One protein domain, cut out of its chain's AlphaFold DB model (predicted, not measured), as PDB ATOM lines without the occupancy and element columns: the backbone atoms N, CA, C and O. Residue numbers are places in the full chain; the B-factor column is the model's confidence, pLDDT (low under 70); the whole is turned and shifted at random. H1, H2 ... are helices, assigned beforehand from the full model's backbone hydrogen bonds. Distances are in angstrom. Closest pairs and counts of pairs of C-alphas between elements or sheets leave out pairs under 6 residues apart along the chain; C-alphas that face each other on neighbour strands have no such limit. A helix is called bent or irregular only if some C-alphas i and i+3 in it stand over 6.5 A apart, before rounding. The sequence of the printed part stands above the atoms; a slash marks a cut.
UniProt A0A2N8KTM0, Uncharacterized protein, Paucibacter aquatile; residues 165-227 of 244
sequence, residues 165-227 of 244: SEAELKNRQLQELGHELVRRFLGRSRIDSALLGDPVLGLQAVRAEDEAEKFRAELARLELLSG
ATOM      1  N   SER A 165      43.699   6.338 -34.452       94.81
ATOM      2  CA  SER A 165      43.676   4.962 -34.966       94.81
ATOM      3  C   SER A 165      44.697   4.061 -34.262       94.81
ATOM      4  O   SER A 165      44.391   2.913 -33.944       94.81
ATOM      5  N   GLU A 166      45.882   4.578 -33.929       93.31
ATOM      6  CA  GLU A 166      46.857   3.860 -33.102       93.31
ATOM      7  C   GLU A 166      46.334   3.584 -31.688       93.31
ATOM      8  O   GLU A 166      46.539   2.490 -31.159       93.31
ATOM      9  N   ALA A 167      45.660   4.554 -31.063       89.31
ATOM     10  CA  ALA A 167      45.073   4.375 -29.738       89.31
ATOM     11  C   ALA A 167      43.936   3.341 -29.757       89.31
ATOM     12  O   ALA A 167      43.852   2.509 -28.854       89.31
ATOM     13  N   GLU A 168      43.099   3.343 -30.796       94.31
ATOM     14  CA  GLU A 168      42.045   2.344 -30.996       94.31
ATOM     15  C   GLU A 168      42.615   0.936 -31.181       94.31
ATOM     16  O   GLU A 168      42.126  -0.004 -30.553       94.31
ATOM     17  N   LEU A 169      43.664   0.780 -31.996       94.12
ATOM     18  CA  LEU A 169      44.337  -0.508 -32.185       94.12
ATOM     19  C   LEU A 169      44.917  -1.035 -30.868       94.12
ATOM     20  O   LEU A 169      44.688  -2.194 -30.523       94.12
ATOM     21  N   LYS A 170      45.598  -0.181 -30.096       88.31
ATOM     22  CA  LYS A 170      46.138  -0.548 -28.775       88.31
ATOM     23  C   LYS A 170      45.027  -0.920 -27.791       88.31
ATOM     24  O   LYS A 170      45.167  -1.883 -27.045       88.31
ATOM     25  N   ASN A 171      43.905  -0.199 -27.805       93.44
ATOM     26  CA  ASN A 171      42.755  -0.512 -26.958       93.44
ATOM     27  C   ASN A 171      42.161  -1.886 -27.309       93.44
ATOM     28  O   ASN A 171      41.939  -2.696 -26.413       93.44
ATOM     29  N   ARG A 172      41.996  -2.201 -28.602       93.50
ATOM     30  CA  ARG A 172      41.541  -3.532 -29.045       93.50
ATOM     31  C   ARG A 172      42.494  -4.642 -28.600       93.50
ATOM     32  O   ARG A 172      42.029  -5.631 -28.051       93.50
ATOM     33  N   GLN A 173      43.807  -4.445 -28.741       90.56
ATOM     34  CA  GLN A 173      44.813  -5.408 -28.268       90.56
ATOM     35  C   GLN A 173      44.722  -5.649 -26.753       90.56
ATOM     36  O   GLN A 173      44.773  -6.790 -26.302       90.56
ATOM     37  N   LEU A 174      44.534  -4.590 -25.957       90.06
ATOM     38  CA  LEU A 174      44.334  -4.717 -24.509       90.06
ATOM     39  C   LEU A 174      43.033  -5.456 -24.166       90.06
ATOM     40  O   LEU A 174      43.017  -6.258 -23.232       90.06
ATOM     41  N   GLN A 175      41.951  -5.214 -24.910       92.94
ATOM     42  CA  GLN A 175      40.685  -5.931 -24.729       92.94
ATOM     43  C   GLN A 175      40.817  -7.416 -25.078       92.94
ATOM     44  O   GLN A 175      40.335  -8.258 -24.324       92.94
ATOM     45  N   GLU A 176      41.485  -7.747 -26.185       92.94
ATOM     46  CA  GLU A 176      41.752  -9.129 -26.601       92.94
ATOM     47  C   GLU A 176      42.564  -9.875 -25.538       92.94
ATOM     48  O   GLU A 176      42.114 -10.918 -25.058       92.94
ATOM     49  N   LEU A 177      43.675  -9.296 -25.070       89.94
ATOM     50  CA  LEU A 177      44.467  -9.861 -23.972       89.94
ATOM     51  C   LEU A 177      43.651 -10.004 -22.681       89.94
ATOM     52  O   LEU A 177      43.715 -11.034 -22.011       89.94
ATOM     53  N   GLY A 178      42.839  -9.001 -22.338       87.38
ATOM     54  CA  GLY A 178      41.941  -9.060 -21.187       87.38
ATOM     55  C   GLY A 178      40.936 -10.212 -21.293       87.38
ATOM     56  O   GLY A 178      40.729 -10.954 -20.331       87.38
ATOM     57  N   HIS A 179      40.348 -10.419 -22.472       90.69
ATOM     58  CA  HIS A 179      39.454 -11.543 -22.731       90.69
ATOM     59  C   HIS A 179      40.173 -12.892 -22.675       90.69
ATOM     60  O   HIS A 179      39.611 -13.846 -22.136       90.69
ATOM     61  N   GLU A 180      41.397 -12.993 -23.192       87.81
ATOM     62  CA  GLU A 180      42.212 -14.205 -23.090       87.81
ATOM     63  C   GLU A 180      42.534 -14.558 -21.636       87.81
ATOM     64  O   GLU A 180      42.347 -15.710 -21.235       87.81
ATOM     65  N   LEU A 181      42.926 -13.571 -20.824       83.56
ATOM     66  CA  LEU A 181      43.172 -13.748 -19.392       83.56
ATOM     67  C   LEU A 181      41.924 -14.259 -18.667       83.56
ATOM     68  O   LEU A 181      41.998 -15.245 -17.932       83.56
ATOM     69  N   VAL A 182      40.764 -13.641 -18.913       86.88
ATOM     70  CA  VAL A 182      39.490 -14.067 -18.314       86.88
ATOM     71  C   VAL A 182      39.110 -15.477 -18.769       86.88
ATOM     72  O   VAL A 182      38.733 -16.300 -17.937       86.88
ATOM     73  N   ARG A 183      39.244 -15.801 -20.062       85.38
ATOM     74  CA  ARG A 183      38.963 -17.151 -20.584       85.38
ATOM     75  C   ARG A 183      39.862 -18.205 -19.950       85.38
ATOM     76  O   ARG A 183      39.363 -19.264 -19.590       85.38
ATOM     77  N   ARG A 184      41.159 -17.928 -19.783       78.06
ATOM     78  CA  ARG A 184      42.094 -18.854 -19.123       78.06
ATOM     79  C   ARG A 184      41.782 -19.028 -17.639       78.06
ATOM     80  O   ARG A 184      41.822 -20.151 -17.148       78.06
ATOM     81  N   PHE A 185      41.419 -17.953 -16.939       79.38
ATOM     82  CA  PHE A 185      41.001 -18.030 -15.537       79.38
ATOM     83  C   PHE A 185      39.709 -18.835 -15.356       79.38
ATOM     84  O   PHE A 185      39.648 -19.699 -14.485       79.38
ATOM     85  N   LEU A 186      38.691 -18.579 -16.183       81.00
ATOM     86  CA  LEU A 186      37.400 -19.274 -16.111       81.00
ATOM     87  C   LEU A 186      37.460 -20.712 -16.647       81.00
ATOM     88  O   LEU A 186      36.706 -21.563 -16.187       81.00
ATOM     89  N   GLY A 187      38.346 -20.991 -17.607       73.69
ATOM     90  CA  GLY A 187      38.560 -22.320 -18.188       73.69
ATOM     91  C   GLY A 187      39.402 -23.264 -17.326       73.69
ATOM     92  O   GLY A 187      39.607 -24.412 -17.714       73.69
ATOM     93  N   ARG A 188      39.895 -22.806 -16.169       72.00
ATOM     94  CA  ARG A 188      40.698 -23.615 -15.249       72.00
ATOM     95  C   ARG A 188      39.819 -24.659 -14.554       72.00
ATOM     96  O   ARG A 188      38.843 -24.316 -13.889       72.00
ATOM     97  N   SER A 189      40.153 -25.942 -14.702       65.88
ATOM     98  CA  SER A 189      39.399 -27.029 -14.071       65.88
ATOM     99  C   SER A 189      39.663 -27.077 -12.562       65.88
ATOM    100  O   SER A 189      40.734 -26.693 -12.094       65.88
ATOM    101  N   ARG A 190      38.723 -27.617 -11.771       62.72
ATOM    102  CA  ARG A 190      38.893 -27.791 -10.308       62.72
ATOM    103  C   ARG A 190      40.138 -28.618  -9.953       62.72
ATOM    104  O   ARG A 190      40.724 -28.414  -8.894       62.72
ATOM    105  N   ILE A 191      40.550 -29.514 -10.851       62.59
ATOM    106  CA  ILE A 191      41.776 -30.318 -10.729       62.59
ATOM    107  C   ILE A 191      43.023 -29.429 -10.894       62.59
ATOM    108  O   ILE A 191      43.959 -29.535 -10.105       62.59
ATOM    109  N   ASP A 192      43.007 -28.478 -11.830       63.56
ATOM    110  CA  ASP A 192      44.107 -27.529 -12.067       63.56
ATOM    111  C   ASP A 192      44.249 -26.486 -10.949       63.56
ATOM    112  O   ASP A 192      45.320 -25.902 -10.764       63.56
ATOM    113  N   SER A 193      43.165 -26.216 -10.214       65.25
ATOM    114  CA  SER A 193      43.186 -25.415  -8.986       65.25
ATOM    115  C   SER A 193      43.748 -26.197  -7.796       65.25
ATOM    116  O   SER A 193      44.461 -25.618  -6.984       65.25
ATOM    117  N   ALA A 194      43.477 -27.503  -7.698       64.81
ATOM    118  CA  ALA A 194      44.043 -28.357  -6.653       64.81
ATOM    119  C   ALA A 194      45.557 -28.581  -6.844       64.81
ATOM    120  O   ALA A 194      46.309 -28.538  -5.876       64.81
ATOM    121  N   LEU A 195      46.014 -28.734  -8.093       66.06
ATOM    122  CA  LEU A 195      47.432 -28.908  -8.441       66.06
ATOM    123  C   LEU A 195      48.293 -27.648  -8.225       66.06
ATOM    124  O   LEU A 195      49.510 -27.757  -8.115       66.06
ATOM    125  N   LEU A 196      47.694 -26.456  -8.141       65.94
ATOM    126  CA  LEU A 196      48.407 -25.232  -7.737       65.94
ATOM    127  C   LEU A 196      48.814 -25.240  -6.262       65.94
ATOM    128  O   LEU A 196      49.800 -24.608  -5.903       65.94
ATOM    129  N   GLY A 197      48.038 -25.923  -5.418       65.50
ATOM    130  CA  GLY A 197      48.291 -26.043  -3.985       65.50
ATOM    131  C   GLY A 197      49.205 -27.211  -3.616       65.50
ATOM    132  O   GLY A 197      49.280 -27.538  -2.435       65.50
ATOM    133  N   ASP A 198      49.847 -27.864  -4.594       63.97
ATOM    134  CA  ASP A 198      50.704 -29.032  -4.372       63.97
ATOM    135  C   ASP A 198      51.975 -28.650  -3.575       63.97
ATOM    136  O   ASP A 198      52.838 -27.933  -4.097       63.97
ATOM    137  N   PRO A 199      52.123 -29.121  -2.318       60.56
ATOM    138  CA  PRO A 199      53.202 -28.706  -1.428       60.56
ATOM    139  C   PRO A 199      54.538 -29.417  -1.697       60.56
ATOM    140  O   PRO A 199      55.532 -29.074  -1.060       60.56
ATOM    141  N   VAL A 200      54.587 -30.424  -2.581       60.97
ATOM    142  CA  VAL A 200      55.759 -31.313  -2.676       60.97
ATOM    143  C   VAL A 200      56.833 -30.781  -3.628       60.97
ATOM    144  O   VAL A 200      58.017 -30.881  -3.318       60.97
ATOM    145  N   LEU A 201      56.455 -30.205  -4.775       66.38
ATOM    146  CA  LEU A 201      57.421 -29.694  -5.762       66.38
ATOM    147  C   LEU A 201      57.143 -28.261  -6.236       66.38
ATOM    148  O   LEU A 201      58.022 -27.661  -6.848       66.38
ATOM    149  N   GLY A 202      55.945 -27.705  -6.006       69.31
ATOM    150  CA  GLY A 202      55.607 -26.312  -6.347       69.31
ATOM    151  C   GLY A 202      55.716 -25.924  -7.835       69.31
ATOM    152  O   GLY A 202      55.470 -24.774  -8.190       69.31
ATOM    153  N   LEU A 203      56.047 -26.858  -8.734       75.06
ATOM    154  CA  LEU A 203      56.365 -26.573 -10.142       75.06
ATOM    155  C   LEU A 203      55.201 -25.929 -10.907       75.06
ATOM    156  O   LEU A 203      55.428 -25.158 -11.834       75.06
ATOM    157  N   GLN A 204      53.953 -26.232 -10.532       71.69
ATOM    158  CA  GLN A 204      52.771 -25.623 -11.152       71.69
ATOM    159  C   GLN A 204      52.536 -24.182 -10.687       71.69
ATOM    160  O   GLN A 204      52.053 -23.370 -11.475       71.69
ATOM    161  N   ALA A 205      52.899 -23.850  -9.445       73.12
ATOM    162  CA  ALA A 205      52.855 -22.478  -8.951       73.12
ATOM    163  C   ALA A 205      53.892 -21.611  -9.678       73.12
ATOM    164  O   ALA A 205      53.534 -20.554 -10.185       73.12
ATOM    165  N   VAL A 206      55.123 -22.115  -9.846       78.56
ATOM    166  CA  VAL A 206      56.180 -21.425 -10.610       78.56
ATOM    167  C   VAL A 206      55.773 -21.227 -12.072       78.56
ATOM    168  O   VAL A 206      55.896 -20.130 -12.595       78.56
ATOM    169  N   ARG A 207      55.189 -22.238 -12.732       78.50
ATOM    170  CA  ARG A 207      54.676 -22.084 -14.109       78.50
ATOM    171  C   ARG A 207      53.568 -21.038 -14.218       78.50
ATOM    172  O   ARG A 207      53.521 -20.301 -15.197       78.50
ATOM    173  N   ALA A 208      52.668 -20.982 -13.237       75.12
ATOM    174  CA  ALA A 208      51.618 -19.971 -13.203       75.12
ATOM    175  C   ALA A 208      52.185 -18.563 -12.960       75.12
ATOM    176  O   ALA A 208      51.670 -17.597 -13.521       75.12
ATOM    177  N   GLU A 209      53.246 -18.449 -12.160       79.00
ATOM    178  CA  GLU A 209      53.979 -17.205 -11.936       79.00
ATOM    179  C   GLU A 209      54.735 -16.763 -13.199       79.00
ATOM    180  O   GLU A 209      54.531 -15.635 -13.638       79.00
ATOM    181  N   ASP A 210      55.457 -17.664 -13.875       81.81
ATOM    182  CA  ASP A 210      56.126 -17.405 -15.162       81.81
ATOM    183  C   ASP A 210      55.137 -16.929 -16.241       81.81
ATOM    184  O   ASP A 210      55.434 -16.049 -17.054       81.81
ATOM    185  N   GLU A 211      53.938 -17.517 -16.296       79.50
ATOM    186  CA  GLU A 211      52.882 -17.081 -17.212       79.50
ATOM    187  C   GLU A 211      52.317 -15.711 -16.826       79.50
ATOM    188  O   GLU A 211      52.131 -14.858 -17.696       79.50
ATOM    189  N   ALA A 212      52.080 -15.465 -15.536       79.31
ATOM    190  CA  ALA A 212      51.641 -14.162 -15.052       79.31
ATOM    191  C   ALA A 212      52.689 -13.070 -15.321       79.31
ATOM    192  O   ALA A 212      52.324 -11.952 -15.685       79.31
ATOM    193  N   GLU A 213      53.979 -13.383 -15.199       81.31
ATOM    194  CA  GLU A 213      55.076 -12.482 -15.548       81.31
ATOM    195  C   GLU A 213      55.120 -12.180 -17.045       81.31
ATOM    196  O   GLU A 213      55.265 -11.014 -17.416       81.31
ATOM    197  N   LYS A 214      54.905 -13.176 -17.916       83.56
ATOM    198  CA  LYS A 214      54.789 -12.948 -19.369       83.56
ATOM    199  C   LYS A 214      53.651 -11.986 -19.701       83.56
ATOM    200  O   LYS A 214      53.867 -11.021 -20.428       83.56
ATOM    201  N   PHE A 215      52.474 -12.176 -19.107       79.31
ATOM    202  CA  PHE A 215      51.346 -11.266 -19.326       79.31
ATOM    203  C   PHE A 215      51.571  -9.879 -18.719       79.31
ATOM    204  O   PHE A 215      51.194  -8.880 -19.326       79.31
ATOM    205  N   ARG A 216      52.226  -9.777 -17.555       82.25
ATOM    206  CA  ARG A 216      52.640  -8.482 -16.993       82.25
ATOM    207  C   ARG A 216      53.629  -7.769 -17.909       82.25
ATOM    208  O   ARG A 216      53.502  -6.563 -18.089       82.25
ATOM    209  N   ALA A 217      54.571  -8.490 -18.513       83.56
ATOM    210  CA  ALA A 217      55.512  -7.931 -19.475       83.56
ATOM    211  C   ALA A 217      54.808  -7.464 -20.762       83.56
ATOM    212  O   ALA A 217      55.126  -6.395 -21.283       83.56
ATOM    213  N   GLU A 218      53.817  -8.214 -21.253       82.19
ATOM    214  CA  GLU A 218      52.997  -7.828 -22.410       82.19
ATOM    215  C   GLU A 218      52.114  -6.606 -22.121       82.19
ATOM    216  O   GLU A 218      52.081  -5.672 -22.926       82.19
ATOM    217  N   LEU A 219      51.472  -6.554 -20.950       79.00
ATOM    218  CA  LEU A 219      50.700  -5.393 -20.504       79.00
ATOM    219  C   LEU A 219      51.593  -4.165 -20.316       79.00
ATOM    220  O   LEU A 219      51.287  -3.116 -20.869       79.00
ATOM    221  N   ALA A 220      52.732  -4.296 -19.631       80.75
ATOM    222  CA  ALA A 220      53.679  -3.198 -19.443       80.75
ATOM    223  C   ALA A 220      54.214  -2.670 -20.785       80.75
ATOM    224  O   ALA A 220      54.353  -1.461 -20.976       80.75
ATOM    225  N   ARG A 221      54.461  -3.561 -21.755       80.62
ATOM    226  CA  ARG A 221      54.846  -3.177 -23.117       80.62
ATOM    227  C   ARG A 221      53.741  -2.370 -23.799       80.62
ATOM    228  O   ARG A 221      54.032  -1.327 -24.377       80.62
ATOM    229  N   LEU A 222      52.490  -2.816 -23.733       75.00
ATOM    230  CA  LEU A 222      51.366  -2.096 -24.337       75.00
ATOM    231  C   LEU A 222      51.053  -0.780 -23.618       75.00
ATOM    232  O   LEU A 222      50.718   0.199 -24.280       75.00
ATOM    233  N   GLU A 223      51.227  -0.716 -22.300       74.25
ATOM    234  CA  GLU A 223      51.054   0.501 -21.505       74.25
ATOM    235  C   GLU A 223      52.105   1.562 -21.852       74.25
ATOM    236  O   GLU A 223      51.734   2.704 -22.143       74.25
ATOM    237  N   LEU A 224      53.385   1.177 -21.946       69.56
ATOM    238  CA  LEU A 224      54.470   2.049 -22.411       69.56
ATOM    239  C   LEU A 224      54.220   2.560 -23.836       69.56
ATOM    240  O   LEU A 224      54.453   3.732 -24.125       69.56
ATOM    241  N   LEU A 225      53.689   1.709 -24.720       61.31
ATOM    242  CA  LEU A 225      53.295   2.117 -26.070       61.31
ATOM    243  C   LEU A 225      52.008   2.961 -26.105       61.31
ATOM    244  O   LEU A 225      51.824   3.736 -27.044       61.31
ATOM    245  N   SER A 226      51.108   2.834 -25.127       58.31
ATOM    246  CA  SER A 226      49.850   3.595 -25.047       58.31
ATOM    247  C   SER A 226      50.027   5.024 -24.525       58.31
ATOM    248  O   SER A 226      49.091   5.817 -24.595       58.31
ATOM    249  N   GLY A 227      51.218   5.371 -24.022       55.38
ATOM    250  CA  GLY A 227      51.530   6.719 -23.547       55.38
ATOM    251  C   GLY A 227      50.758   7.135 -22.292       55.38
ATOM    252  O   GLY A 227      50.741   8.319 -21.959       55.38
TER     253      GLY A 227
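What this domain is: This is residues 165 to 227 of the 244 residues of an uncharacterized protein of Paucibacter aquatile (UniProt A0A2N8KTM0). This is a long, narrow U of helices: two long helices, H1 and H3, run opposite ways as its two arms, and the short helix H2 crosses between them at the closed end. The arms come together near the open end, where the printed part begins and ends, and spread toward H2, so the U is loosely formed, with a gap between the arms near its base. The printed part has 63 residues with three named helices, in the order H1, H2, H3, and no named strand; the class is all helix. The whole is loose, with a radius of gyration of the C-alphas of 15.0 A, and the C-alphas span 49 by 20 by 9 A along their three main axes.

Where its parts are: Begin at C-alpha 165, at (43.676, 4.962, -34.966), the first printed residue and the first of H1. H1 holds residues 165 to 186, and over these 22 residues it runs 31.3 A from first to last C-alpha, ending at C-alpha 186 at (37.400, -19.274, -16.111). Read down the y column on the way and you will find it falling from 4.962 to -19.274. Residues 187 to 189 make a tight link to H2, residues 190 to 197, which is 8 residues long and measures 11.5 A from first to last C-alpha. After it, residues 198 to 202 make a second tight link. Then find C-alpha 203 at (56.365, -26.573, -10.142), where H3 begins; it holds residues 203 to 226, is the longest helix with 24 residues, and runs 34.3 A. Its y values climb back to 3.595 at C-alpha 226, which stands at (49.850, 3.595, -25.047). Gly 227 follows as the last printed residue. None of the three helices is bent or irregular.

How they stand to each other: Start with the two long helices. H1 and H3 touch, with 5 pairs of C-alphas within 8 A; look for the closest pair at Lys 170 and Ser 226, whose C-alphas are 6.7 A apart. H1 touches H3 with residues 167 to 174 alone, and H3 touches H1 with residues 219 to 226 alone. Their lines stand at a shallow tilt of 16 degrees, they run opposite ways, and their centres are 13.7 A apart. Go next to the other end of H3, where H2 and H3 touch only at the corner by their link. Their closest C-alphas are those of Leu 196 and Ala 205, 5.4 A apart, and H3 touches H2 with residues 204 to 205 alone. The lines of H2 and H3 stand about perpendicular, at 85 degrees. H1 and H2 are apart, though they follow each other in the chain. In the backbone, every O i to N i+4 pair inside H1 and H3 is within hydrogen-bond range; in H2 it is 2 of 4.

The domain as a whole: The outline is a rod, and the two C-alphas farthest apart are those of Ser 165 and Val 200, at 50.0 A. The first and last printed C-alphas, those of Ser 165 and Gly 227, are 14.0 A apart. Residues 182 to 191, of which 182 to 186 belong to H1, stand free. The printed part has no cut, and both links between helices are tight. Look at the B-factor column for the model's confidence: the mean pLDDT of the printed part is 77.9, and 18 residues are under 70, namely residues 189 to 202 and residues 224 to 227. The mean is 89 in H1, 65 in H2 and 77 in H3.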